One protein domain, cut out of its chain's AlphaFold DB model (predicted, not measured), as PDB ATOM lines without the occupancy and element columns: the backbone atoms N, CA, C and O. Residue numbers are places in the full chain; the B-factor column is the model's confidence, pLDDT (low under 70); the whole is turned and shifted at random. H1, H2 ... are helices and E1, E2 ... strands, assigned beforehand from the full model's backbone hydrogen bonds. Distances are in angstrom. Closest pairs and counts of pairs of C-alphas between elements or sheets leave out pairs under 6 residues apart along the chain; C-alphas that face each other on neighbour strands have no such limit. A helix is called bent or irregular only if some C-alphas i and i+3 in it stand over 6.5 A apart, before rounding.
ATOM      1  N   PRO A  27     -12.421  41.177 -54.193       59.66
ATOM      2  CA  PRO A  27     -12.795  40.765 -52.854       59.66
ATOM      3  C   PRO A  27     -14.214  41.248 -52.540       59.66
ATOM      4  O   PRO A  27     -14.608  42.355 -52.922       59.66
ATOM      5  N   SER A  28     -14.980  40.423 -51.824       63.75
ATOM      6  CA  SER A  28     -16.346  40.779 -51.426       63.75
ATOM      7  C   SER A  28     -16.359  42.072 -50.602       63.75
ATOM      8  O   SER A  28     -15.443  42.329 -49.822       63.75
ATOM      9  N   LYS A  29     -17.375  42.921 -50.772       77.88
ATOM     10  CA  LYS A  29     -17.479  44.198 -50.044       77.88
ATOM     11  C   LYS A  29     -18.257  44.018 -48.742       77.88
ATOM     12  O   LYS A  29     -19.149  43.180 -48.655       77.88
ATOM     13  N   TRP A  30     -17.940  44.832 -47.738       81.56
ATOM     14  CA  TRP A  30     -18.758  44.954 -46.532       81.56
ATOM     15  C   TRP A  30     -20.093  45.624 -46.862       81.56
ATOM     16  O   TRP A  30     -20.120  46.717 -47.429       81.56
ATOM     17  N   LEU A  31     -21.191  44.992 -46.465       80.31
ATOM     18  CA  LEU A  31     -22.541  45.525 -46.590       80.31
ATOM     19  C   LEU A  31     -22.963  46.108 -45.237       80.31
ATOM     20  O   LEU A  31     -23.087  45.372 -44.259       80.31
ATOM     21  N   GLN A  32     -23.134  47.429 -45.172       79.81
ATOM     22  CA  GLN A  32     -23.509  48.144 -43.946       79.81
ATOM     23  C   GLN A  32     -24.995  47.944 -43.617       79.81
ATOM     24  O   GLN A  32     -25.836  47.877 -44.516       79.81
ATOM     25  N   LEU A  33     -25.315  47.867 -42.325       76.44
ATOM     26  CA  LEU A  33     -26.672  47.718 -41.807       76.44
ATOM     27  C   LEU A  33     -27.090  48.969 -41.027       76.44
ATOM     28  O   LEU A  33     -26.542  49.268 -39.968       76.44
ATOM     29  N   ASP A  34     -28.138  49.645 -41.498       62.72
ATOM     30  CA  ASP A  34     -28.732  50.780 -40.777       62.72
ATOM     31  C   ASP A  34     -29.537  50.308 -39.540       62.72
ATOM     32  O   ASP A  34     -29.635  51.004 -38.524       62.72
ATOM     33  N   ALA A  35     -30.073  49.079 -39.583       64.19
ATOM     34  CA  ALA A  35     -30.837  48.449 -38.505       64.19
ATOM     35  C   ALA A  35     -30.569  46.934 -38.414       64.19
ATOM     36  O   ALA A  35     -30.496  46.246 -39.431       64.19
ATOM     37  N   ASP A  36     -30.485  46.419 -37.184       65.06
ATOM     38  CA  ASP A  36     -30.222  45.005 -36.865       65.06
ATOM     39  C   ASP A  36     -31.535  44.210 -36.792       65.06
ATOM     40  O   ASP A  36     -31.931  43.689 -35.750       65.06
ATOM     41  N   SER A  37     -32.300  44.220 -37.889       74.06
ATOM     42  CA  SER A  37     -33.522  43.423 -37.988       74.06
ATOM     43  C   SER A  37     -33.259  42.135 -38.759       74.06
ATOM     44  O   SER A  37     -32.678  42.137 -39.847       74.06
ATOM     45  N   LYS A  38     -33.736  41.018 -38.198       73.19
ATOM     46  CA  LYS A  38     -33.576  39.669 -38.760       73.19
ATOM     47  C   LYS A  38     -34.003  39.602 -40.234       73.19
ATOM     48  O   LYS A  38     -33.290  39.047 -41.063       73.19
ATOM     49  N   GLU A  39     -35.121  40.244 -40.572       74.00
ATOM     50  CA  GLU A  39     -35.653  40.298 -41.941       74.00
ATOM     51  C   GLU A  39     -34.786  41.127 -42.896       74.00
ATOM     52  O   GLU A  39     -34.655  40.796 -44.076       74.00
ATOM     53  N   ARG A  40     -34.136  42.190 -42.404       74.25
ATOM     54  CA  ARG A  40     -33.245  43.014 -43.227       74.25
ATOM     55  C   ARG A  40     -31.941  42.291 -43.526       74.25
ATOM     56  O   ARG A  40     -31.489  42.328 -44.667       74.25
ATOM     57  N   ILE A  41     -31.383  41.601 -42.532       73.31
ATOM     58  CA  ILE A  41     -30.208  40.743 -42.704       73.31
ATOM     59  C   ILE A  41     -30.535  39.616 -43.692       73.31
ATOM     60  O   ILE A  41     -29.780  39.410 -44.639       73.31
ATOM     61  N   LYS A  42     -31.707  38.974 -43.563       76.50
ATOM     62  CA  LYS A  42     -32.197  37.954 -44.507       76.50
ATOM     63  C   LYS A  42     -32.242  38.472 -45.945       76.50
ATOM     64  O   LYS A  42     -31.688  37.843 -46.842       76.50
ATOM     65  N   HIS A  43     -32.878  39.624 -46.165       76.06
ATOM     66  CA  HIS A  43     -33.011  40.225 -47.494       76.06
ATOM     67  C   HIS A  43     -31.652  40.605 -48.095       76.06
ATOM     68  O   HIS A  43     -31.438  40.477 -49.297       76.06
ATOM     69  N   LEU A  44     -30.731  41.093 -47.269       73.38
ATOM     70  CA  LEU A  44     -29.412  41.527 -47.706       73.38
ATOM     71  C   LEU A  44     -28.513  40.336 -48.067       73.38
ATOM     72  O   LEU A  44     -27.856  40.378 -49.102       73.38
ATOM     73  N   ILE A  45     -28.565  39.247 -47.291       72.25
ATOM     74  CA  ILE A  45     -27.900  37.982 -47.633       72.25
ATOM     75  C   ILE A  45     -28.510  37.394 -48.909       72.25
ATOM     76  O   ILE A  45     -27.773  37.034 -49.818       72.25
ATOM     77  N   LYS A  46     -29.845  37.355 -49.021       75.44
ATOM     78  CA  LYS A  46     -30.540  36.849 -50.215       75.44
ATOM     79  C   LYS A  46     -30.151  37.637 -51.469       75.44
ATOM     80  O   LYS A  46     -29.744  37.038 -52.455       75.44
ATOM     81  N   SER A  47     -30.182  38.967 -51.396       74.94
ATOM     82  CA  SER A  47     -29.777  39.837 -52.504       74.94
ATOM     83  C   SER A  47     -28.300  39.671 -52.875       74.94
ATOM     84  O   SER A  47     -27.973  39.703 -54.058       74.94
ATOM     85  N   ASP A  48     -27.405  39.492 -51.903       72.88
ATOM     86  CA  ASP A  48     -25.982  39.265 -52.172       72.88
ATOM     87  C   ASP A  48     -25.734  37.895 -52.825       72.88
ATOM     88  O   ASP A  48     -24.942  37.791 -53.759       72.88
ATOM     89  N   VAL A  49     -26.459  36.855 -52.400       71.56
ATOM     90  CA  VAL A  49     -26.380  35.509 -52.991       71.56
ATOM     91  C   VAL A  49     -26.960  35.470 -54.404       71.56
ATOM     92  O   VAL A  49     -26.353  34.880 -55.291       71.56
ATOM     93  N   GLU A  50     -28.101  36.117 -54.642       71.38
ATOM     94  CA  GLU A  50     -28.758  36.164 -55.958       71.38
ATOM     95  C   GLU A  50     -27.958  36.968 -56.993       71.38
ATOM     96  O   GLU A  50     -27.988  36.660 -58.183       71.38
ATOM     97  N   ASN A  51     -27.197  37.972 -56.546       70.44
ATOM     98  CA  ASN A  51     -26.329  38.772 -57.408       70.44
ATOM     99  C   ASN A  51     -25.014  38.055 -57.790       70.44
ATOM    100  O   ASN A  51     -24.263  38.557 -58.634       70.44
ATOM    101  N   ARG A  52     -24.713  36.887 -57.201       67.31
ATOM    102  CA  ARG A  52     -23.525  36.086 -57.534       67.31
ATOM    103  C   ARG A  52     -23.775  35.243 -58.787       67.31
ATOM    104  O   ARG A  52     -24.778  34.552 -58.913       67.31
ATOM    105  N   ARG A  53     -22.816  35.259 -59.720       62.22
ATOM    106  CA  ARG A  53     -22.894  34.521 -61.000       62.22
ATOM    107  C   ARG A  53     -22.583  33.012 -60.879       62.22
ATOM    108  O   ARG A  53     -22.676  32.316 -61.885       62.22
ATOM    109  N   GLY A  54     -22.217  32.508 -59.692       71.19
ATOM    110  CA  GLY A  54     -21.874  31.098 -59.437       71.19
ATOM    111  C   GLY A  54     -21.359  30.825 -58.009       71.19
ATOM    112  O   GLY A  54     -21.274  31.746 -57.196       71.19
ATOM    113  N   PHE A  55     -21.026  29.559 -57.713       77.31
ATOM    114  CA  PHE A  55     -20.378  29.142 -56.456       77.31
ATOM    115  C   PHE A  55     -18.934  29.656 -56.368       77.31
ATOM    116  O   PHE A  55     -18.259  29.790 -57.388       77.31
ATOM    117  N   SER A  56     -18.458  29.908 -55.147       80.31
ATOM    118  CA  SER A  56     -17.100  30.396 -54.895       80.31
ATOM    119  C   SER A  56     -16.055  29.323 -55.178       80.31
ATOM    120  O   SER A  56     -16.231  28.150 -54.840       80.31
ATOM    121  N   LYS A 403     -33.424  21.880 -49.297       73.50
ATOM    122  CA  LYS A 403     -34.717  21.200 -49.475       73.50
ATOM    123  C   LYS A 403     -35.201  21.388 -50.914       73.50
ATOM    124  O   LYS A 403     -35.048  22.458 -51.487       73.50
ATOM    125  N   ARG A 404     -35.888  20.386 -51.481       61.97
ATOM    126  CA  ARG A 404     -36.403  20.416 -52.874       61.97
ATOM    127  C   ARG A 404     -37.345  21.595 -53.203       61.97
ATOM    128  O   ARG A 404     -37.625  21.809 -54.377       61.97
ATOM    129  N   SER A 405     -37.864  22.304 -52.200       63.41
ATOM    130  CA  SER A 405     -38.823  23.411 -52.332       63.41
ATOM    131  C   SER A 405     -38.224  24.809 -52.144       63.41
ATOM    132  O   SER A 405     -38.955  25.782 -52.286       63.41
ATOM    133  N   GLU A 406     -36.945  24.921 -51.787       71.00
ATOM    134  CA  GLU A 406     -36.292  26.192 -51.454       71.00
ATOM    135  C   GLU A 406     -35.113  26.448 -52.395       71.00
ATOM    136  O   GLU A 406     -34.454  25.518 -52.871       71.00
ATOM    137  N   THR A 407     -34.831  27.720 -52.677       70.81
ATOM    138  CA  THR A 407     -33.624  28.071 -53.430       70.81
ATOM    139  C   THR A 407     -32.383  27.968 -52.535       70.81
ATOM    140  O   THR A 407     -32.454  28.291 -51.348       70.81
ATOM    141  N   PRO A 408     -31.208  27.625 -53.098       67.19
ATOM    142  CA  PRO A 408     -29.918  27.750 -52.420       67.19
ATOM    143  C   PRO A 408     -29.729  29.062 -51.643       67.19
ATOM    144  O   PRO A 408     -29.159  29.049 -50.556       67.19
ATOM    145  N   ALA A 409     -30.236  30.183 -52.170       68.19
ATOM    146  CA  ALA A 409     -30.188  31.497 -51.531       68.19
ATOM    147  C   ALA A 409     -31.087  31.605 -50.288       68.19
ATOM    148  O   ALA A 409     -30.670  32.179 -49.284       68.19
ATOM    149  N   GLU A 410     -32.296  31.043 -50.330       72.38
ATOM    150  CA  GLU A 410     -33.236  31.052 -49.203       72.38
ATOM    151  C   GLU A 410     -32.761  30.158 -48.064       72.38
ATOM    152  O   GLU A 410     -32.698  30.620 -46.924       72.38
ATOM    153  N   THR A 411     -32.333  28.931 -48.371       73.50
ATOM    154  CA  THR A 411     -31.830  28.008 -47.348       73.50
ATOM    155  C   THR A 411     -30.507  28.513 -46.747       73.50
ATOM    156  O   THR A 411     -30.301  28.413 -45.538       73.50
ATOM    157  N   SER A 412     -29.633  29.146 -47.547       71.38
ATOM    158  CA  SER A 412     -28.399  29.787 -47.052       71.38
ATOM    159  C   SER A 412     -28.680  30.981 -46.139       71.38
ATOM    160  O   SER A 412     -28.024  31.139 -45.111       71.38
ATOM    161  N   ALA A 413     -29.656  31.823 -46.491       73.44
ATOM    162  CA  ALA A 413     -30.042  32.951 -45.655       73.44
ATOM    163  C   ALA A 413     -30.628  32.473 -44.317       73.44
ATOM    164  O   ALA A 413     -30.287  33.033 -43.283       73.44
ATOM    165  N   GLU A 414     -31.462  31.430 -44.303       76.00
ATOM    166  CA  GLU A 414     -32.056  30.904 -43.066       76.00
ATOM    167  C   GLU A 414     -31.042  30.263 -42.119       76.00
ATOM    168  O   GLU A 414     -31.078  30.561 -40.926       76.00
ATOM    169  N   ALA A 415     -30.090  29.484 -42.635       75.69
ATOM    170  CA  ALA A 415     -29.035  28.897 -41.810       75.69
ATOM    171  C   ALA A 415     -28.156  29.964 -41.140       75.69
ATOM    172  O   ALA A 415     -27.853  29.885 -39.951       75.69
ATOM    173  N   VAL A 416     -27.816  31.025 -41.873       75.44
ATOM    174  CA  VAL A 416     -27.060  32.150 -41.316       75.44
ATOM    175  C   VAL A 416     -27.857  32.883 -40.228       75.44
ATOM    176  O   VAL A 416     -27.283  33.334 -39.238       75.44
ATOM    177  N   LEU A 417     -29.184  32.988 -40.374       77.56
ATOM    178  CA  LEU A 417     -30.052  33.603 -39.364       77.56
ATOM    179  C   LEU A 417     -30.113  32.816 -38.049       77.56
ATOM    180  O   LEU A 417     -30.351  33.425 -37.002       77.56
ATOM    181  N   GLU A 418     -29.949  31.492 -38.090       77.75
ATOM    182  CA  GLU A 418     -29.883  30.650 -36.890       77.75
ATOM    183  C   GLU A 418     -28.591  30.907 -36.103       77.75
ATOM    184  O   GLU A 418     -28.631  31.011 -34.875       77.75
ATOM    185  N   GLU A 419     -27.481  31.150 -36.803       80.50
ATOM    186  CA  GLU A 419     -26.168  31.419 -36.205       80.50
ATOM    187  C   GLU A 419     -25.994  32.857 -35.684       80.50
ATOM    188  O   GLU A 419     -25.045  33.136 -34.950       80.50
ATOM    189  N   LEU A 420     -26.913  33.786 -35.984       79.81
ATOM    190  CA  LEU A 420     -26.819  35.179 -35.512       79.81
ATOM    191  C   LEU A 420     -26.813  35.303 -33.985       79.81
ATOM    192  O   LEU A 420     -26.150  36.184 -33.439       79.81
ATOM    193  N   LYS A 421     -27.535  34.426 -33.277       80.81
ATOM    194  CA  LYS A 421     -27.511  34.411 -31.805       80.81
ATOM    195  C   LYS A 421     -26.120  34.069 -31.279       80.81
ATOM    196  O   LYS A 421     -25.655  34.707 -30.336       80.81
ATOM    197  N   ASP A 422     -25.447  33.125 -31.924       82.06
ATOM    198  CA  ASP A 422     -24.094  32.715 -31.559       82.06
ATOM    199  C   ASP A 422     -23.070  33.787 -31.937       82.06
ATOM    200  O   ASP A 422     -22.147  34.035 -31.174       82.06
ATOM    201  N   VAL A 423     -23.263  34.494 -33.055       82.94
ATOM    202  CA  VAL A 423     -22.451  35.667 -33.429       82.94
ATOM    203  C   VAL A 423     -22.520  36.761 -32.363       82.94
ATOM    204  O   VAL A 423     -21.489  37.294 -31.951       82.94
ATOM    205  N   LEU A 424     -23.727  37.094 -31.898       82.88
ATOM    206  CA  LEU A 424     -23.926  38.101 -30.856       82.88
ATOM    207  C   LEU A 424     -23.349  37.646 -29.508       82.88
ATOM    208  O   LEU A 424     -22.748  38.453 -28.799       82.88
ATOM    209  N   ASN A 425     -23.484  36.364 -29.159       82.00
ATOM    210  CA  ASN A 425     -22.890  35.802 -27.945       82.00
ATOM    211  C   ASN A 425     -21.354  35.774 -28.012       82.00
ATOM    212  O   ASN A 425     -20.706  36.170 -27.046       82.00
ATOM    213  N   ASP A 426     -20.765  35.400 -29.149       81.44
ATOM    214  CA  ASP A 426     -19.312  35.406 -29.350       81.44
ATOM    215  C   ASP A 426     -18.734  36.822 -29.260       81.44
ATOM    216  O   ASP A 426     -17.683  37.026 -28.652       81.44
ATOM    217  N   ALA A 427     -19.428  37.815 -29.828       81.50
ATOM    218  CA  ALA A 427     -19.040  39.219 -29.721       81.50
ATOM    219  C   ALA A 427     -19.110  39.721 -28.269       81.50
ATOM    220  O   ALA A 427     -18.189  40.395 -27.807       81.50
ATOM    221  N   ARG A 428     -20.153  39.339 -27.515       80.06
ATOM    222  CA  ARG A 428     -20.233  39.619 -26.072       80.06
ATOM    223  C   ARG A 428     -19.064  38.985 -25.324       80.06
ATOM    224  O   ARG A 428     -18.384  39.682 -24.582       80.06
ATOM    225  N   MET A 429     -18.772  37.706 -25.556       77.19
ATOM    226  CA  MET A 429     -17.658  37.005 -24.902       77.19
ATOM    227  C   MET A 429     -16.289  37.627 -25.224       77.19
ATOM    228  O   MET A 429     -15.447  37.766 -24.334       77.19
ATOM    229  N   GLN A 430     -16.063  38.052 -26.473       73.56
ATOM    230  CA  GLN A 430     -14.848  38.781 -26.866       73.56
ATOM    231  C   GLN A 430     -14.741  40.144 -26.168       73.56
ATOM    232  O   GLN A 430     -13.651  40.537 -25.755       73.56
ATOM    233  N   HIS A 431     -15.863  40.839 -25.971       72.50
ATOM    234  CA  HIS A 431     -15.883  42.089 -25.222       72.50
ATOM    235  C   HIS A 431     -15.605  41.894 -23.726       72.50
ATOM    236  O   HIS A 431     -14.786  42.610 -23.147       72.50
ATOM    237  N   TYR A 432     -16.238  40.896 -23.106       65.44
ATOM    238  CA  TYR A 432     -16.044  40.548 -21.695       65.44
ATOM    239  C   TYR A 432     -14.583  40.205 -21.390       65.44
ATOM    240  O   TYR A 432     -13.974  40.823 -20.525       65.44
ATOM    241  N   THR A 433     -13.981  39.301 -22.165       61.59
ATOM    242  CA  THR A 433     -12.571  38.902 -21.982       61.59
ATOM    243  C   THR A 433     -11.566  40.044 -22.155       61.59
ATOM    244  O   THR A 433     -10.448  39.947 -21.659       61.59
ATOM    245  N   SER A 434     -11.941  41.135 -22.833       57.62
ATOM    246  CA  SER A 434     -11.078  42.306 -23.021       57.62
ATOM    247  C   SER A 434     -11.311  43.433 -22.006       57.62
ATOM    248  O   SER A 434     -10.549  44.401 -21.999       57.62
ATOM    249  N   THR A 435     -12.357  43.359 -21.181       54.88
ATOM    250  CA  THR A 435     -12.753  44.437 -20.257       54.88
ATOM    251  C   THR A 435     -12.504  44.090 -18.786       54.88
ATOM    252  O   THR A 435     -12.447  45.001 -17.955       54.88
ATOM    253  N   THR A 436     -12.255  42.814 -18.471       51.97
ATOM    254  CA  THR A 436     -12.188  42.246 -17.114       51.97
ATOM    255  C   THR A 436     -10.973  42.592 -16.250       51.97
ATOM    256  O   THR A 436     -10.914  42.109 -15.129       51.97
ATOM    257  N   GLU A 437     -10.028  43.443 -16.660       48.28
ATOM    258  CA  GLU A 437      -8.804  43.616 -15.848       48.28
ATOM    259  C   GLU A 437      -8.643  44.919 -15.063       48.28
ATOM    260  O   GLU A 437      -7.755  44.982 -14.224       48.28
ATOM    261  N   VAL A 438      -9.487  45.947 -15.211       45.66
ATOM    262  CA  VAL A 438      -9.372  47.123 -14.317       45.66
ATOM    263  C   VAL A 438     -10.696  47.881 -14.231       45.66
ATOM    264  O   VAL A 438     -11.051  48.589 -15.176       45.66
ATOM    265  N   ALA A 451     -23.921  44.295 -16.566       48.59
ATOM    266  CA  ALA A 451     -24.388  45.471 -17.284       48.59
ATOM    267  C   ALA A 451     -24.732  45.003 -18.699       48.59
ATOM    268  O   ALA A 451     -23.903  44.391 -19.377       48.59
ATOM    269  N   ILE A 452     -25.989  45.203 -19.084       56.62
ATOM    270  CA  ILE A 452     -26.608  44.714 -20.314       56.62
ATOM    271  C   ILE A 452     -25.702  45.100 -21.489       56.62
ATOM    272  O   ILE A 452     -25.667  46.249 -21.912       56.62
ATOM    273  N   THR A 453     -24.892  44.154 -21.972       64.44
ATOM    274  CA  THR A 453     -24.000  44.415 -23.101       64.44
ATOM    275  C   THR A 453     -24.846  44.321 -24.358       64.44
ATOM    276  O   THR A 453     -25.216  43.225 -24.814       64.44
ATOM    277  N   GLU A 454     -25.206  45.477 -24.898       75.94
ATOM    278  CA  GLU A 454     -25.918  45.548 -26.159       75.94
ATOM    279  C   GLU A 454     -24.939  45.198 -27.278       75.94
ATOM    280  O   GLU A 454     -23.900  45.833 -27.445       75.94
ATOM    281  N   ALA A 455     -25.251  44.139 -28.021       81.00
ATOM    282  CA  ALA A 455     -24.494  43.708 -29.184       81.00
ATOM    283  C   ALA A 455     -25.382  43.917 -30.408       81.00
ATOM    284  O   ALA A 455     -26.512  43.429 -30.428       81.00
ATOM    285  N   LYS A 456     -24.876  44.650 -31.399       84.69
ATOM    286  CA  LYS A 456     -25.593  44.978 -32.630       84.69
ATOM    287  C   LYS A 456     -24.744  44.632 -33.844       84.69
ATOM    288  O   LYS A 456     -23.579  45.028 -33.916       84.69
ATOM    289  N   ILE A 457     -25.321  43.943 -34.821       83.50
ATOM    290  CA  ILE A 457     -24.657  43.683 -36.103       83.50
ATOM    291  C   ILE A 457     -24.713  44.959 -36.948       83.50
ATOM    292  O   ILE A 457     -25.786  45.503 -37.205       83.50
ATOM    293  N   ILE A 458     -23.545  45.451 -37.365       84.25
ATOM    294  CA  ILE A 458     -23.407  46.712 -38.111       84.25
ATOM    295  C   ILE A 458     -23.000  46.499 -39.568       84.25
ATOM    296  O   ILE A 458     -23.303  47.341 -40.408       84.25
ATOM    297  N   ALA A 459     -22.356  45.377 -39.894       84.75
ATOM    298  CA  ALA A 459     -22.056  45.025 -41.276       84.75
ATOM    299  C   ALA A 459     -21.946  43.511 -41.473       84.75
ATOM    300  O   ALA A 459     -21.580  42.778 -40.552       84.75
ATOM    301  N   VAL A 460     -22.222  43.052 -42.693       85.19
ATOM    302  CA  VAL A 460     -22.109  41.643 -43.098       85.19
ATOM    303  C   VAL A 460     -21.277  41.547 -44.372       85.19
ATOM    304  O   VAL A 460     -21.362  42.408 -45.247       85.19
ATOM    305  N   ARG A 461     -20.459  40.501 -44.484       84.69
ATOM    306  CA  ARG A 461     -19.657  40.206 -45.671       84.69
ATOM    307  C   ARG A 461     -19.702  38.715 -45.967       84.69
ATOM    308  O   ARG A 461     -19.391  37.891 -45.111       84.69
ATOM    309  N   SER A 462     -20.079  38.359 -47.185       82.75
ATOM    310  CA  SER A 462     -20.026  36.980 -47.662       82.75
ATOM    311  C   SER A 462     -18.588  36.599 -48.022       82.75
ATOM    312  O   SER A 462     -17.912  37.314 -48.760       82.75
ATOM    313  N   LEU A 463     -18.097  35.483 -47.488       81.19
ATOM    314  CA  LEU A 463     -16.727  35.018 -47.722       81.19
ATOM    315  C   LEU A 463     -16.686  33.962 -48.821       81.19
ATOM    316  O   LEU A 463     -15.910  34.105 -49.764       81.19
ATOM    317  N   ALA A 464     -17.548  32.948 -48.720       82.56
ATOM    318  CA  ALA A 464     -17.621  31.868 -49.694       82.56
ATOM    319  C   ALA A 464     -18.980  31.158 -49.684       82.56
ATOM    320  O   ALA A 464     -19.587  30.974 -48.627       82.56
ATOM    321  N   PHE A 465     -19.400  30.707 -50.867       81.50
ATOM    322  CA  PHE A 465     -20.497  29.756 -51.057       81.50
ATOM    323  C   PHE A 465     -19.957  28.535 -51.793       81.50
ATOM    324  O   PHE A 465     -19.743  28.591 -53.003       81.50
ATOM    325  N   ILE A 466     -19.701  27.446 -51.072       81.81
ATOM    326  CA  ILE A 466     -19.067  26.243 -51.622       81.81
ATOM    327  C   ILE A 466     -20.132  25.165 -51.801       81.81
ATOM    328  O   ILE A 466     -20.861  24.843 -50.864       81.81
ATOM    329  N   ASN A 467     -20.220  24.611 -53.009       79.06
ATOM    330  CA  ASN A 467     -21.084  23.471 -53.294       79.06
ATOM    331  C   ASN A 467     -20.403  22.171 -52.838       79.06
ATOM    332  O   ASN A 467     -19.316  21.849 -53.315       79.06
ATOM    333  N   GLU A 468     -21.053  21.422 -51.948       79.12
ATOM    334  CA  GLU A 468     -20.590  20.130 -51.427       79.12
ATOM    335  C   GLU A 468     -21.512  18.970 -51.850       79.12
ATOM    336  O   GLU A 468     -21.558  17.931 -51.194       79.12
ATOM    337  N   GLY A 469     -22.248  19.130 -52.956       73.75
ATOM    338  CA  GLY A 469     -23.182  18.134 -53.482       73.75
ATOM    339  C   GLY A 469     -24.619  18.446 -53.069       73.75
ATOM    340  O   GLY A 469     -25.208  19.398 -53.574       73.75
ATOM    341  N   ASP A 470     -25.176  17.660 -52.144       70.69
ATOM    342  CA  ASP A 470     -26.529  17.880 -51.596       70.69
ATOM    343  C   ASP A 470     -26.564  18.988 -50.519       70.69
ATOM    344  O   ASP A 470     -27.633  19.377 -50.034       70.69
ATOM    345  N   SER A 471     -25.392  19.515 -50.143       77.56
ATOM    346  CA  SER A 471     -25.228  20.602 -49.180       77.56
ATOM    347  C   SER A 471     -24.398  21.761 -49.721       77.56
ATOM    348  O   SER A 471     -23.534  21.606 -50.582       77.56
ATOM    349  N   ILE A 472     -24.650  22.945 -49.175       77.62
ATOM    350  CA  ILE A 472     -23.945  24.187 -49.452       77.62
ATOM    351  C   ILE A 472     -23.291  24.639 -48.157       77.62
ATOM    352  O   ILE A 472     -23.951  24.786 -47.127       77.62
ATOM    353  N   ARG A 473     -21.985  24.880 -48.213       81.69
ATOM    354  CA  ARG A 473     -21.251  25.516 -47.126       81.69
ATOM    355  C   ARG A 473     -21.241  27.019 -47.353       81.69
ATOM    356  O   ARG A 473     -20.717  27.503 -48.357       81.69
ATOM    357  N   VAL A 474     -21.801  27.743 -46.398       81.94
ATOM    358  CA  VAL A 474     -21.908  29.196 -46.406       81.94
ATOM    359  C   VAL A 474     -20.941  29.747 -45.377       81.94
ATOM    360  O   VAL A 474     -21.018  29.413 -44.198       81.94
ATOM    361  N   LYS A 475     -20.018  30.599 -45.812       85.56
ATOM    362  CA  LYS A 475     -19.070  31.266 -44.926       85.56
ATOM    363  C   LYS A 475     -19.317  32.763 -44.952       85.56
ATOM    364  O   LYS A 475     -19.258  33.386 -46.013       85.56
ATOM    365  N   MET A 476     -19.578  33.346 -43.788       84.00
ATOM    366  CA  MET A 476     -19.882  34.768 -43.644       84.00
ATOM    367  C   MET A 476     -19.088  35.396 -42.506       84.00
ATOM    368  O   MET A 476     -18.721  34.737 -41.534       84.00
ATOM    369  N   ALA A 477     -18.839  36.693 -42.632       86.88
ATOM    370  CA  ALA A 477     -18.275  37.529 -41.591       86.88
ATOM    371  C   ALA A 477     -19.275  38.602 -41.164       86.88
ATOM    372  O   ALA A 477     -19.940  39.223 -41.995       86.88
ATOM    373  N   PHE A 478     -19.335  38.839 -39.861       87.38
ATOM    374  CA  PHE A 478     -20.207  39.810 -39.217       87.38
ATOM    375  C   PHE A 478     -19.344  40.803 -38.462       87.38
ATOM    376  O   PHE A 478     -18.524  40.396 -37.641       87.38
ATOM    377  N   ARG A 479     -19.542  42.096 -38.708       88.25
ATOM    378  CA  ARG A 479     -19.006  43.143 -37.842       88.25
ATOM    379  C   ARG A 479     -20.060  43.464 -36.791       88.25
ATOM    380  O   ARG A 479     -21.179  43.854 -37.131       88.25
ATOM    381  N   VAL A 480     -19.705  43.276 -35.527       88.19
ATOM    382  CA  VAL A 480     -20.592  43.445 -34.377       88.19
ATOM    383  C   VAL A 480     -20.052  44.558 -33.500       88.19
ATOM    384  O   VAL A 480     -18.903  44.506 -33.067       88.19
ATOM    385  N   ARG A 481     -20.892  45.550 -33.214       86.69
ATOM    386  CA  ARG A 481     -20.610  46.592 -32.232       86.69
ATOM    387  C   ARG A 481     -21.216  46.187 -30.898       86.69
ATOM    388  O   ARG A 481     -22.421  45.972 -30.802       86.69
ATOM    389  N   THR A 482     -20.373  46.096 -29.884       83.81
ATOM    390  CA  THR A 482     -20.757  45.857 -28.494       83.81
ATOM    391  C   THR A 482     -20.610  47.149 -27.702       83.81
ATOM    392  O   THR A 482     -19.625  47.871 -27.872       83.81
ATOM    393  N   VAL A 483     -21.617  47.469 -26.891       82.25
ATOM    394  CA  VAL A 483     -21.652  48.656 -26.034       82.25
ATOM    395  C   VAL A 483     -21.990  48.221 -24.612       82.25
ATOM    396  O   VAL A 483     -22.966  47.500 -24.400       82.25
ATOM    397  N   LEU A 484     -21.183  48.646 -23.640       76.31
ATOM    398  CA  LEU A 484     -21.537  48.550 -22.227       76.31
ATOM    399  C   LEU A 484     -22.490  49.685 -21.887       76.31
ATOM    400  O   LEU A 484     -22.128  50.856 -22.019       76.31
ATOM    401  N   ASP A 485     -23.690  49.333 -21.445       61.38
ATOM    402  CA  ASP A 485     -24.644  50.313 -20.960       61.38
ATOM    403  C   ASP A 485     -24.283  50.699 -19.520       61.38
ATOM    404  O   ASP A 485     -24.400  49.908 -18.580       61.38
ATOM    405  N   THR A 486     -23.766  51.912 -19.341       51.38
ATOM    406  CA  THR A 486     -23.603  52.516 -18.019       51.38
ATOM    407  C   THR A 486     -24.951  53.097 -17.621       51.38
ATOM    408  O   THR A 486     -25.306  54.176 -18.087       51.38
TER     409      THR A 486
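What this domain is: This is residues 27 to 56, 403 to 438 and 451 to 486 of the 561 residues of an uncharacterized protein of Desulfobacteraceae bacterium (UniProt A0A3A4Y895). A long two-stranded hairpin, E1 and E2, has a bent helix, H2, running along it, and a shorter helix, H1, side by side with the arm H2a. The printed part has 102 residues with two named helices and two named strands, in the order H1, H2, E1, E2; the sheet is antiparallel, the class mixed. It is elongated, 52 by 28 by 26 A, and only just loose, close to compact, with a radius of gyration of the C-alphas of 15.5 A.

Where its parts are: H1, residues 38 to 50, begins at C-alpha 38 (-33.576, 39.669, -38.760). H2, residues 408 to 435, was assigned as one helix by its hydrogen bonds but is bent, C-alphas 418 and 421 being 6.8 A apart; its arms are H2a, 408 to 418, 15.8 A, and H2b, 421 to 435, 21.3 A. E1, 453 to 467, 36.9 A, bends by 64 degrees at residue 459. E2, 471 to 484, 39.0 A, ends at C-alpha 484 (-21.537, 48.550, -22.227).

How they stand to each other: H1 and H2a touch, closest at the C-alphas of Lys 46 and Ala 409, 5.5 A. In the E1 and E2 hairpin, N 461 and O 477 are within hydrogen-bond range, 2.8 A. The closest C-alphas of H2b and E1, Leu 424 and Ala 455, are 5.9 A apart. In H1, H2a and H2b every O i to N i+4 pair is within hydrogen-bond range.

The domain as a whole: Residues 57 to 402 and 439 to 450 are not printed, with C-alpha gaps of 20.6 A and 15.4 A. The pLDDT is under 70 in 23 residues, among them 432 to 438.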